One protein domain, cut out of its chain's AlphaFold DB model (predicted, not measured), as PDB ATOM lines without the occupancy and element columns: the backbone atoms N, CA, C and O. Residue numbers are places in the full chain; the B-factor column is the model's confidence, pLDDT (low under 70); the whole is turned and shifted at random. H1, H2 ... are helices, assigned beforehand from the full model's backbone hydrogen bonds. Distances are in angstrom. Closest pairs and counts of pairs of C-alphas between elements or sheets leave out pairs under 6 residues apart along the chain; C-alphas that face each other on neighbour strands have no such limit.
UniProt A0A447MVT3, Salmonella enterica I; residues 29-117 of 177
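What this domain is: This is residues 29 to 117 of the 177 residues of a protein of Salmonella enterica I (UniProt A0A447MVT3). Four helices, H1, H3, H4 and H5, touch one another in a round, H1 to H3 to H4 to H5 and back to H1, while H2 folds back beside H1 as a helical hairpin at one end of the longest axis. H3, the longest helix, runs along that axis toward the other end, and H4 crosses it. The printed part has 89 residues with five named helices, H1 to H5 in order along the chain, and no named strand. The class is all helix, and the helix packing is mostly crossed, with helices that touch standing mostly at large angles. The whole is compact, with a radius of gyration of the C-alphas of 13.4 A and spans of 41 by 32 by 20 A.

How they stand to each other: H1, residues 29 to 40, and H2, residues 47 to 54, form a helical hairpin. They touch through residues 35 to 39 of H1, run opposite ways at a shallow tilt of 33 degrees, only just short of steep, and their closest C-alphas are those of Gln 35 and Ile 53, 5.8 A apart. H3, residues 56 to 75, touches H1 with its residues 56 to 60 alone; the closest C-alphas, of Phe 31 and Pro 57, are 4.8 A apart, and the tilt is steep at 57 degrees, opposite ways. H2 and H3 are close but not clearly touching, about perpendicular at 88 degrees, with the C-alphas of Ile 52 and Ile 59 closest at 7.6 A. H4, residues 83 to 93, and H3 touch, about perpendicular at 77 degrees, H3 with its residues 59 to 67 alone; the closest C-alphas, of Glu 64 and Ile 86, are 5.0 A apart. H5, residues 99 to 116, touches H4 with residues 102 to 106 alone, at a steep tilt of 45 degrees, opposite ways, the closest C-alphas being those of Tyr 87 and Val 102 at 7.1 A. H5 also touches H1, with its residues 108 to 113 alone, at a steep tilt of 55 degrees, opposite ways; the C-alphas of Met 34 and Glu 109 are closest at 6.9 A. H3 and H5 are apart. Every O i to N i+4 pair is within hydrogen-bond range in H2, H3, H4 and H5, and 7 of 8 are in H1.

Where its parts are: H1 begins at C-alpha 29, (-7.932, 39.063, 31.382), and is 17.8 A long. H2 has 8 residues. H3 is 28.2 A long and ends at C-alpha 75, (-34.073, 27.170, 21.613). H4 is 16.1 A long. H5 is 25.9 A long and ends at C-alpha 116, (-8.971, 37.949, 41.719).

The domain as a whole: The two C-alphas farthest apart are those of Lys 42 and Gly 77, at 41.4 A. The printed part has no cut. No link is long; those from H2 to H3 and from H4 to H5 are tight. The mean pLDDT of the printed part is 92.4, and residue 45 is under 70.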
ATOM      1  N   ASP A  29      -9.345  39.120  30.979       94.81
ATOM      2  CA  ASP A  29      -7.932  39.063  31.382       94.81
ATOM      3  C   ASP A  29      -7.672  37.883  32.338       94.81
ATOM      4  O   ASP A  29      -6.543  37.401  32.444       94.81
ATOM      5  N   LEU A  30      -8.725  37.353  32.982       96.56
ATOM      6  CA  LEU A  30      -8.665  36.116  33.761       96.56
ATOM      7  C   LEU A  30      -8.110  34.957  32.926       96.56
ATOM      8  O   LEU A  30      -7.316  34.163  33.426       96.56
ATOM      9  N   PHE A  31      -8.486  34.869  31.646       96.94
ATOM     10  CA  PHE A  31      -8.081  33.756  30.792       96.94
ATOM     11  C   PHE A  31      -6.589  33.804  30.442       96.94
ATOM     12  O   PHE A  31      -5.965  32.754  30.308       96.94
ATOM     13  N   SER A  32      -5.982  34.993  30.372       95.25
ATOM     14  CA  SER A  32      -4.526  35.146  30.229       95.25
ATOM     15  C   SER A  32      -3.773  34.705  31.488       95.25
ATOM     16  O   SER A  32      -2.713  34.082  31.402       95.25
ATOM     17  N   LEU A  33      -4.338  34.971  32.670       94.12
ATOM     18  CA  LEU A  33      -3.791  34.438  33.918       94.12
ATOM     19  C   LEU A  33      -3.927  32.912  33.966       94.12
ATOM     20  O   LEU A  33      -2.968  32.227  34.313       94.12
ATOM     21  N   MET A  34      -5.081  32.372  33.561       95.56
ATOM     22  CA  MET A  34      -5.282  30.926  33.463       95.56
ATOM     23  C   MET A  34      -4.281  30.279  32.511       95.56
ATOM     24  O   MET A  34      -3.668  29.295  32.894       95.56
ATOM     25  N   GLN A  35      -4.076  30.835  31.314       95.25
ATOM     26  CA  GLN A  35      -3.069  30.352  30.366       95.25
ATOM     27  C   GLN A  35      -1.691  30.228  31.023       95.25
ATOM     28  O   GLN A  35      -1.040  29.192  30.900       95.25
ATOM     29  N   SER A  36      -1.275  31.265  31.753       92.19
ATOM     30  CA  SER A  36       0.016  31.274  32.446       92.19
ATOM     31  C   SER A  36       0.096  30.166  33.501       92.19
ATOM     32  O   SER A  36       1.101  29.465  33.577       92.19
ATOM     33  N   THR A  37      -0.975  29.950  34.273       91.88
ATOM     34  CA  THR A  37      -1.046  28.847  35.243       91.88
ATOM     35  C   THR A  37      -1.015  27.486  34.546       91.88
ATOM     36  O   THR A  37      -0.192  26.643  34.900       91.88
ATOM     37  N   LEU A  38      -1.838  27.281  33.513       91.31
ATOM     38  CA  LEU A  38      -1.920  26.035  32.742       91.31
ATOM     39  C   LEU A  38      -0.565  25.652  32.126       91.31
ATOM     40  O   LEU A  38      -0.217  24.477  32.131       91.31
ATOM     41  N   ALA A  39       0.230  26.625  31.667       88.12
ATOM     42  CA  ALA A  39       1.573  26.390  31.128       88.12
ATOM     43  C   ALA A  39       2.574  25.850  32.168       88.12
ATOM     44  O   ALA A  39       3.572  25.229  31.805       88.12
ATOM     45  N   THR A  40       2.321  26.076  33.461       85.81
ATOM     46  CA  THR A  40       3.165  25.580  34.565       85.81
ATOM     47  C   THR A  40       2.653  24.279  35.189       85.81
ATOM     48  O   THR A  40       3.358  23.645  35.979       85.81
ATOM     49  N   GLU A  41       1.437  23.866  34.836       79.44
ATOM     50  CA  GLU A  41       0.788  22.681  35.379       79.44
ATOM     51  C   GLU A  41       1.324  21.391  34.748       79.44
ATOM     52  O   GLU A  41       1.474  21.266  33.535       79.44
ATOM     53  N   LYS A  42       1.564  20.369  35.577       71.81
ATOM     54  CA  LYS A  42       2.185  19.104  35.133       71.81
ATOM     55  C   LYS A  42       1.209  18.103  34.513       71.81
ATOM     56  O   LYS A  42       1.619  17.001  34.157       71.81
ATOM     57  N   PHE A  43      -0.084  18.423  34.461       76.56
ATOM     58  CA  PHE A  43      -1.093  17.483  33.965       76.56
ATOM     59  C   PHE A  43      -1.323  17.557  32.454       76.56
ATOM     60  O   PHE A  43      -2.000  16.676  31.931       76.56
ATOM     61  N   PHE A  44      -0.759  18.549  31.762       71.62
ATOM     62  CA  PHE A  44      -0.657  18.540  30.307       71.62
ATOM     63  C   PHE A  44       0.663  17.893  29.909       71.62
ATOM     64  O   PHE A  44       1.729  18.304  30.362       71.62
ATOM     65  N   ILE A  45       0.584  16.842  29.102       66.50
ATOM     66  CA  ILE A  45       1.726  15.959  28.827       66.50
ATOM     67  C   ILE A  45       1.944  15.728  27.333       66.50
ATOM     68  O   ILE A  45       2.986  15.205  26.940       66.50
ATOM     69  N   SER A  46       0.987  16.118  26.488       73.69
ATOM     70  CA  SER A  46       1.066  15.961  25.037       73.69
ATOM     71  C   SER A  46       1.313  17.289  24.313       73.69
ATOM     72  O   SER A  46       0.839  18.346  24.724       73.69
ATOM     73  N   ALA A  47       2.000  17.231  23.167       74.19
ATOM     74  CA  ALA A  47       2.198  18.396  22.296       74.19
ATOM     75  C   ALA A  47       0.871  19.018  21.819       74.19
ATOM     76  O   ALA A  47       0.787  20.223  21.600       74.19
ATOM     77  N   TYR A  48      -0.176  18.198  21.690       77.75
ATOM     78  CA  TYR A  48      -1.515  18.664  21.349       77.75
ATOM     79  C   TYR A  48      -2.112  19.556  22.444       77.75
ATOM     80  O   TYR A  48      -2.612  20.640  22.159       77.75
ATOM     81  N   GLU A  49      -2.020  19.120  23.701       80.00
ATOM     82  CA  GLU A  49      -2.472  19.900  24.854       80.00
ATOM     83  C   GLU A  49      -1.702  21.218  24.992       80.00
ATOM     84  O   GLU A  49      -2.310  22.244  25.283       80.00
ATOM     85  N   ILE A  50      -0.396  21.215  24.705       77.62
ATOM     86  CA  ILE A  50       0.433  22.431  24.715       77.62
ATOM     87  C   ILE A  50      -0.103  23.469  23.715       77.62
ATOM     88  O   ILE A  50      -0.263  24.633  24.072       77.62
ATOM     89  N   GLY A  51      -0.495  23.052  22.506       81.25
ATOM     90  CA  GLY A  51      -1.078  23.964  21.513       81.25
ATOM     91  C   GLY A  51      -2.409  24.604  21.942       81.25
ATOM     92  O   GLY A  51      -2.730  25.714  21.510       81.25
ATOM     93  N   ILE A  52      -3.172  23.933  22.814       86.38
ATOM     94  CA  ILE A  52      -4.389  24.492  23.426       86.38
ATOM     95  C   ILE A  52      -4.019  25.553  24.463       86.38
ATOM     96  O   ILE A  52      -4.658  26.603  24.503       86.38
ATOM     97  N   ILE A  53      -2.988  25.310  25.276       87.69
ATOM     98  CA  ILE A  53      -2.518  26.266  26.286       87.69
ATOM     99  C   ILE A  53      -2.064  27.563  25.616       87.69
ATOM    100  O   ILE A  53      -2.521  28.632  26.015       87.69
ATOM    101  N   ASP A  54      -1.254  27.484  24.558       88.75
ATOM    102  CA  ASP A  54      -0.694  28.653  23.855       88.75
ATOM    103  C   ASP A  54      -1.761  29.610  23.295       88.75
ATOM    104  O   ASP A  54      -1.516  30.809  23.157       88.75
ATOM    105  N   ASN A  55      -2.971  29.107  23.038       92.12
ATOM    106  CA  ASN A  55      -4.096  29.887  22.516       92.12
ATOM    107  C   ASN A  55      -5.312  29.899  23.456       92.12
ATOM    108  O   ASN A  55      -6.416  30.261  23.039       92.12
ATOM    109  N   PHE A  56      -5.132  29.509  24.723       95.19
ATOM    110  CA  PHE A  56      -6.234  29.278  25.656       95.19
ATOM    111  C   PHE A  56      -7.206  30.465  25.794       95.19
ATOM    112  O   PHE A  56      -8.414  30.222  25.732       95.19
ATOM    113  N   PRO A  57      -6.757  31.734  25.923       96.62
ATOM    114  CA  PRO A  57      -7.676  32.861  26.065       96.62
ATOM    115  C   PRO A  57      -8.638  32.998  24.883       96.62
ATOM    116  O   PRO A  57      -9.839  33.184  25.081       96.62
ATOM    117  N   GLU A  58      -8.128  32.844  23.661       96.50
ATOM    118  CA  GLU A  58      -8.937  32.944  22.446       96.50
ATOM    119  C   GLU A  58      -9.893  31.753  22.337       96.50
ATOM    120  O   GLU A  58     -11.093  31.941  22.152       96.50
ATOM    121  N   ILE A  59      -9.395  30.526  22.550       96.12
ATOM    122  CA  ILE A  59     -10.219  29.307  22.555       96.12
ATOM    123  C   ILE A  59     -11.384  29.454  23.539       96.12
ATOM    124  O   ILE A  59     -12.534  29.176  23.192       96.12
ATOM    125  N   ARG A  60     -11.101  29.932  24.754       97.31
ATOM    126  CA  ARG A  60     -12.091  30.081  25.822       97.31
ATOM    127  C   ARG A  60     -13.140  31.152  25.514       97.31
ATOM    128  O   ARG A  60     -14.317  30.928  25.803       97.31
ATOM    129  N   VAL A  61     -12.753  32.284  24.921       97.50
ATOM    130  CA  VAL A  61     -13.696  33.335  24.491       97.50
ATOM    131  C   VAL A  61     -14.567  32.843  23.334       97.50
ATOM    132  O   VAL A  61     -15.788  32.995  23.374       97.50
ATOM    133  N   GLN A  62     -13.968  32.202  22.330       97.88
ATOM    134  CA  GLN A  62     -14.699  31.681  21.171       97.88
ATOM    135  C   GLN A  62     -15.657  30.546  21.546       97.88
ATOM    136  O   GLN A  62     -16.721  30.407  20.941       97.88
ATOM    137  N   ALA A  63     -15.308  29.738  22.548       98.06
ATOM    138  CA  ALA A  63     -16.190  28.709  23.082       98.06
ATOM    139  C   ALA A  63     -17.449  29.304  23.726       98.06
ATOM    140  O   ALA A  63     -18.543  28.798  23.496       98.06
ATOM    141  N   GLU A  64     -17.323  30.415  24.460       98.38
ATOM    142  CA  GLU A  64     -18.485  31.109  25.022       98.38
ATOM    143  C   GLU A  64     -19.395  31.647  23.917       98.38
ATOM    144  O   GLU A  64     -20.598  31.395  23.944       98.38
ATOM    145  N   VAL A  65     -18.821  32.325  22.919       98.12
ATOM    146  CA  VAL A  65     -19.575  32.818  21.754       98.12
ATOM    147  C   VAL A  65     -20.312  31.666  21.069       98.12
ATOM    148  O   VAL A  65     -21.526  31.737  20.889       98.12
ATOM    149  N   SER A  66     -19.607  30.567  20.783       98.38
ATOM    150  CA  SER A  66     -20.186  29.377  20.143       98.38
ATOM    151  C   SER A  66     -21.338  28.794  20.971       98.38
ATOM    152  O   SER A  66     -22.390  28.466  20.425       98.38
ATOM    153  N   ALA A  67     -21.176  28.695  22.293       98.38
ATOM    154  CA  ALA A  67     -22.197  28.151  23.183       98.38
ATOM    155  C   ALA A  67     -23.453  29.038  23.212       98.38
ATOM    156  O   ALA A  67     -24.572  28.527  23.122       98.38
ATOM    157  N   ARG A  68     -23.281  30.366  23.267       98.06
ATOM    158  CA  ARG A  68     -24.389  31.332  23.211       98.06
ATOM    159  C   ARG A  68     -25.131  31.267  21.876       98.06
ATOM    160  O   ARG A  68     -26.356  31.178  21.859       98.06
ATOM    161  N   GLU A  69     -24.406  31.244  20.760       98.12
ATOM    162  CA  GLU A  69     -24.994  31.115  19.422       98.12
ATOM    163  C   GLU A  69     -25.749  29.793  19.247       98.12
ATOM    164  O   GLU A  69     -26.877  29.775  18.749       98.12
ATOM    165  N   ASN A  70     -25.157  28.678  19.688       97.31
ATOM    166  CA  ASN A  70     -25.779  27.357  19.624       97.31
ATOM    167  C   ASN A  70     -27.054  27.294  20.461       97.31
ATOM    168  O   ASN A  70     -28.045  26.696  20.034       97.31
ATOM    169  N   ARG A  71     -27.057  27.944  21.628       96.25
ATOM    170  CA  ARG A  71     -28.239  28.052  22.474       96.25
ATOM    171  C   ARG A  71     -29.380  28.767  21.756       96.25
ATOM    172  O   ARG A  71     -30.467  28.202  21.643       96.25
ATOM    173  N   VAL A  72     -29.125  29.969  21.238       97.31
ATOM    174  CA  VAL A  72     -30.139  30.762  20.523       97.31
ATOM    175  C   VAL A  72     -30.627  30.012  19.286       97.31
ATOM    176  O   VAL A  72     -31.828  29.939  19.046       97.31
ATOM    177  N   ARG A  73     -29.723  29.377  18.534       97.25
ATOM    178  CA  ARG A  73     -30.081  28.570  17.360       97.25
ATOM    179  C   ARG A  73     -31.005  27.401  17.710       97.25
ATOM    180  O   ARG A  73     -31.885  27.070  16.923       97.25
ATOM    181  N   ARG A  74     -30.785  26.754  18.857       95.38
ATOM    182  CA  ARG A  74     -31.517  25.546  19.260       95.38
ATOM    183  C   ARG A  74     -32.851  25.843  19.941       95.38
ATOM    184  O   ARG A  74     -33.791  25.078  19.750       95.38
ATOM    185  N   PHE A  75     -32.922  26.901  20.743       94.94
ATOM    186  CA  PHE A  75     -34.073  27.170  21.613       94.94
ATOM    187  C   PHE A  75     -34.767  28.511  21.339       94.94
ATOM    188  O   PHE A  75     -35.886  28.714  21.803       94.94
ATOM    189  N   GLY A  76     -34.139  29.414  20.580       92.31
ATOM    190  CA  GLY A  76     -34.561  30.811  20.474       92.31
ATOM    191  C   GLY A  76     -34.355  31.591  21.781       92.31
ATOM    192  O   GLY A  76     -34.002  31.029  22.817       92.31
ATOM    193  N   GLY A  77     -34.586  32.906  21.740       91.62
ATOM    194  CA  GLY A  77     -34.601  33.752  22.940       91.62
ATOM    195  C   GLY A  77     -33.221  34.095  23.513       91.62
ATOM    196  O   GLY A  77     -32.309  34.456  22.773       91.62
ATOM    197  N   GLU A  78     -33.109  34.053  24.845       93.19
ATOM    198  CA  GLU A  78     -31.955  34.540  25.614       93.19
ATOM    199  C   GLU A  78     -30.698  33.659  25.429       93.19
ATOM    200  O   GLU A  78     -30.780  32.425  25.517       93.19
ATOM    201  N   PRO A  79     -29.505  34.259  25.261       95.94
ATOM    202  CA  PRO A  79     -28.244  33.548  25.049       95.94
ATOM    203  C   PRO A  79     -27.589  33.058  26.357       95.94
ATOM    204  O   PRO A  79     -26.369  32.916  26.418       95.94
ATOM    205  N   GLU A  80     -28.356  32.830  27.424       97.25
ATOM    206  CA  GLU A  80     -27.821  32.564  28.766       97.25
ATOM    207  C   GLU A  80     -27.372  31.122  28.984       97.25
ATOM    208  O   GLU A  80     -28.189  30.216  29.054       97.25
ATOM    209  N   ILE A  81     -26.076  30.890  29.150       98.06
ATOM    210  CA  ILE A  81     -25.465  29.554  29.213       98.06
ATOM    211  C   ILE A  81     -24.805  29.284  30.565       98.06
ATOM    212  O   ILE A  81     -24.557  30.204  31.332       98.06
ATOM    213  N   LEU A  82     -24.479  28.025  30.842       98.25
ATOM    214  CA  LEU A  82     -23.647  27.604  31.963       98.25
ATOM    215  C   LEU A  82     -22.196  27.407  31.523       98.25
ATOM    216  O   LEU A  82     -21.920  27.093  30.366       98.25
ATOM    217  N   ILE A  83     -21.266  27.494  32.477       98.25
ATOM    218  CA  ILE A  83     -19.842  27.215  32.257       98.25
ATOM    219  C   ILE A  83     -19.625  25.835  31.627       98.25
ATOM    220  O   ILE A  83     -18.800  25.699  30.731       98.25
ATOM    221  N   SER A  84     -20.407  24.823  32.013       97.56
ATOM    222  CA  SER A  84     -20.325  23.488  31.413       97.56
ATOM    223  C   SER A  84     -20.584  23.514  29.905       97.56
ATOM    224  O   SER A  84     -19.849  22.886  29.158       97.56
ATOM    225  N   GLU A  85     -21.555  24.308  29.445       98.19
ATOM    226  CA  GLU A  85     -21.894  24.421  28.019       98.19
ATOM    227  C   GLU A  85     -20.776  25.105  27.221       98.19
ATOM    228  O   GLU A  85     -20.557  24.773  26.061       98.19
ATOM    229  N   ILE A  86     -20.028  26.019  27.844       98.44
ATOM    230  CA  ILE A  86     -18.831  26.617  27.241       98.44
ATOM    231  C   ILE A  86     -17.759  25.542  27.039       98.44
ATOM    232  O   ILE A  86     -17.198  25.406  25.953       98.44
ATOM    233  N   TYR A  87     -17.458  24.767  28.080       97.62
ATOM    234  CA  TYR A  87     -16.413  23.746  28.003       97.62
ATOM    235  C   TYR A  87     -16.811  22.547  27.135       97.62
ATOM    236  O   TYR A  87     -15.934  21.928  26.529       97.62
ATOM    237  N   ASP A  88     -18.106  22.277  26.969       97.12
ATOM    238  CA  ASP A  88     -18.605  21.329  25.972       97.12
ATOM    239  C   ASP A  88     -18.240  21.771  24.543       97.12
ATOM    240  O   ASP A  88     -17.880  20.935  23.713       97.12
ATOM    241  N   GLU A  89     -18.273  23.073  24.231       97.44
ATOM    242  CA  GLU A  89     -17.818  23.585  22.927       97.44
ATOM    243  C   GLU A  89     -16.304  23.424  22.728       97.44
ATOM    244  O   GLU A  89     -15.858  23.124  21.616       97.44
ATOM    245  N   ILE A  90     -15.511  23.556  23.798       95.44
ATOM    246  CA  ILE A  90     -14.072  23.257  23.753       95.44
ATOM    247  C   ILE A  90     -13.862  21.764  23.472       95.44
ATOM    248  O   ILE A  90     -13.110  21.419  22.563       95.44
ATOM    249  N   LEU A  91     -14.566  20.875  24.181       94.25
ATOM    250  CA  LEU A  91     -14.481  19.423  23.983       94.25
ATOM    251  C   LEU A  91     -14.869  18.988  22.568       94.25
ATOM    252  O   LEU A  91     -14.207  18.128  21.993       94.25
ATOM    253  N   LYS A  92     -15.903  19.593  21.974       93.81
ATOM    254  CA  LYS A  92     -16.307  19.298  20.588       93.81
ATOM    255  C   LYS A  92     -15.198  19.600  19.581       93.81
ATOM    256  O   LYS A  92     -15.016  18.841  18.634       93.81
ATOM    257  N   LYS A  93     -14.470  20.707  19.774       91.62
ATOM    258  CA  LYS A  93     -13.349  21.107  18.904       91.62
ATOM    259  C   LYS A  93     -12.059  20.351  19.232       91.62
ATOM    260  O   LYS A  93     -11.231  20.155  18.347       91.62
ATOM    261  N   HIS A  94     -11.918  19.890  20.474       90.62
ATOM    262  CA  HIS A  94     -10.730  19.217  20.989       90.62
ATOM    263  C   HIS A  94     -11.077  17.889  21.692       90.62
ATOM    264  O   HIS A  94     -10.855  17.757  22.898       90.62
ATOM    265  N   PRO A  95     -11.584  16.875  20.961       89.44
ATOM    266  CA  PRO A  95     -12.074  15.619  21.546       89.44
ATOM    267  C   PRO A  95     -10.987  14.753  22.208       89.44
ATOM    268  O   PRO A  95     -11.293  13.759  22.856       89.44
ATOM    269  N   GLN A  96      -9.713  15.111  22.039       88.25
ATOM    270  CA  GLN A  96      -8.562  14.464  22.667       88.25
ATOM    271  C   GLN A  96      -8.396  14.882  24.134       88.25
ATOM    272  O   GLN A  96      -7.718  14.188  24.891       88.25
ATOM    273  N   LEU A  97      -8.997  16.005  24.549       88.88
ATOM    274  CA  LEU A  97      -9.021  16.393  25.954       88.88
ATOM    275  C   LEU A  97      -9.890  15.415  26.743       88.88
ATOM    276  O   LEU A  97     -11.063  15.206  26.437       88.88
ATOM    277  N   SER A  98      -9.324  14.842  27.804       88.38
ATOM    278  CA  SER A  98     -10.102  13.979  28.687       88.38
ATOM    279  C   SER A  98     -11.139  14.796  29.480       88.38
ATOM    280  O   SER A  98     -10.850  15.934  29.874       88.38
ATOM    281  N   PRO A  99     -12.310  14.223  29.824       88.00
ATOM    282  CA  PRO A  99     -13.272  14.881  30.713       88.00
ATOM    283  C   PRO A  99     -12.666  15.293  32.064       88.00
ATOM    284  O   PRO A  99     -13.024  16.328  32.623       88.00
ATOM    285  N   ALA A 100     -11.701  14.518  32.575       89.56
ATOM    286  CA  ALA A 100     -10.980  14.841  33.804       89.56
ATOM    287  C   ALA A 100     -10.084  16.081  33.642       89.56
ATOM    288  O   ALA A 100     -10.025  16.914  34.547       89.56
ATOM    289  N   THR A 101      -9.413  16.230  32.495       89.69
ATOM    290  CA  THR A 101      -8.623  17.425  32.164       89.69
ATOM    291  C   THR A 101      -9.527  18.649  32.094       89.69
ATOM    292  O   THR A 101      -9.237  19.659  32.725       89.69
ATOM    293  N   VAL A 102     -10.668  18.548  31.412       91.75
ATOM    294  CA  VAL A 102     -11.626  19.659  31.315       91.75
ATOM    295  C   VAL A 102     -12.177  20.062  32.673       91.75
ATOM    296  O   VAL A 102     -12.212  21.253  32.979       91.75
ATOM    297  N   LYS A 103     -12.513  19.094  33.531       93.19
ATOM    298  CA  LYS A 103     -12.918  19.394  34.905       93.19
ATOM    299  C   LYS A 103     -11.842  20.192  35.651       93.19
ATOM    300  O   LYS A 103     -12.178  21.178  36.293       93.19
ATOM    301  N   LYS A 104     -10.559  19.822  35.532       93.19
ATOM    302  CA  LYS A 104      -9.456  20.581  36.156       93.19
ATOM    303  C   LYS A 104      -9.368  22.017  35.638       93.19
ATOM    304  O   LYS A 104      -9.081  22.914  36.421       93.19
ATOM    305  N   ILE A 105      -9.621  22.246  34.348       94.62
ATOM    306  CA  ILE A 105      -9.602  23.597  33.771       94.62
ATOM    307  C   ILE A 105     -10.795  24.425  34.282       94.62
ATOM    308  O   ILE A 105     -10.609  25.583  34.646       94.62
ATOM    309  N   ILE A 106     -11.991  23.830  34.386       97.06
ATOM    310  CA  ILE A 106     -13.165  24.475  35.006       97.06
ATOM    311  C   ILE A 106     -12.875  24.823  36.470       97.06
ATOM    312  O   ILE A 106     -13.108  25.953  36.895       97.06
ATOM    313  N   ASP A 107     -12.347  23.862  37.234       96.50
ATOM    314  CA  ASP A 107     -11.979  24.065  38.634       96.50
ATOM    315  C   ASP A 107     -10.949  25.207  38.747       96.50
ATOM    316  O   ASP A 107     -11.086  26.070  39.613       96.50
ATOM    317  N   LEU A 108      -9.965  25.274  37.838       96.12
ATOM    318  CA  LEU A 108      -9.000  26.373  37.771       96.12
ATOM    319  C   LEU A 108      -9.672  27.720  37.475       96.12
ATOM    320  O   LEU A 108      -9.336  28.696  38.138       96.12
ATOM    321  N   GLU A 109     -10.614  27.803  36.531       97.75
ATOM    322  CA  GLU A 109     -11.337  29.054  36.236       97.75
ATOM    323  C   GLU A 109     -12.050  29.586  37.485       97.75
ATOM    324  O   GLU A 109     -11.925  30.763  37.825       97.75
ATOM    325  N   ILE A 110     -12.723  28.698  38.224       97.94
ATOM    326  CA  ILE A 110     -13.424  29.037  39.470       97.94
ATOM    327  C   ILE A 110     -12.435  29.481  40.559       97.94
ATOM    328  O   ILE A 110     -12.679  30.473  41.251       97.94
ATOM    329  N   GLN A 111     -11.304  28.782  40.716       97.25
ATOM    330  CA  GLN A 111     -10.265  29.183  41.674       97.25
ATOM    331  C   GLN A 111      -9.643  30.533  41.311       97.25
ATOM    332  O   GLN A 111      -9.402  31.357  42.191       97.25
ATOM    333  N   MET A 112      -9.408  30.793  40.027       96.62
ATOM    334  CA  MET A 112      -8.843  32.057  39.571       96.62
ATOM    335  C   MET A 112      -9.827  33.212  39.779       96.62
ATOM    336  O   MET A 112      -9.400  34.259  40.262       96.62
ATOM    337  N   GLU A 113     -11.131  33.021  39.523       97.56
ATOM    338  CA  GLU A 113     -12.169  33.998  39.903       97.56
ATOM    339  C   GLU A 113     -12.081  34.310  41.402       97.56
ATOM    340  O   GLU A 113     -11.972  35.469  41.798       97.56
ATOM    341  N   LYS A 114     -12.017  33.281  42.253       96.62
ATOM    342  CA  LYS A 114     -11.878  33.447  43.707       96.62
ATOM    343  C   LYS A 114     -10.634  34.251  44.112       96.62
ATOM    344  O   LYS A 114     -10.709  35.049  45.039       96.62
ATOM    345  N   ILE A 115      -9.502  34.054  43.434       96.25
ATOM    346  CA  ILE A 115      -8.237  34.754  43.719       96.25
ATOM    347  C   ILE A 115      -8.315  36.239  43.350       96.25
ATOM    348  O   ILE A 115      -7.796  37.089  44.081       96.25
ATOM    349  N   VAL A 116      -8.921  36.562  42.204       96.81
ATOM    350  CA  VAL A 116      -8.971  37.949  41.719       96.81
ATOM    351  C   VAL A 116     -10.115  38.746  42.334       96.81
ATOM    352  O   VAL A 116     -10.067  39.978  42.307       96.81
ATOM    353  N   LEU A 117     -11.138  38.086  42.876       97.50
ATOM    354  CA  LEU A 117     -12.274  38.749  43.501       97.50
ATOM    355  C   LEU A 117     -11.929  39.317  44.878       97.50
ATOM    356  O   LEU A 117     -11.184  38.746  45.672       97.50
TER     357      LEU A 117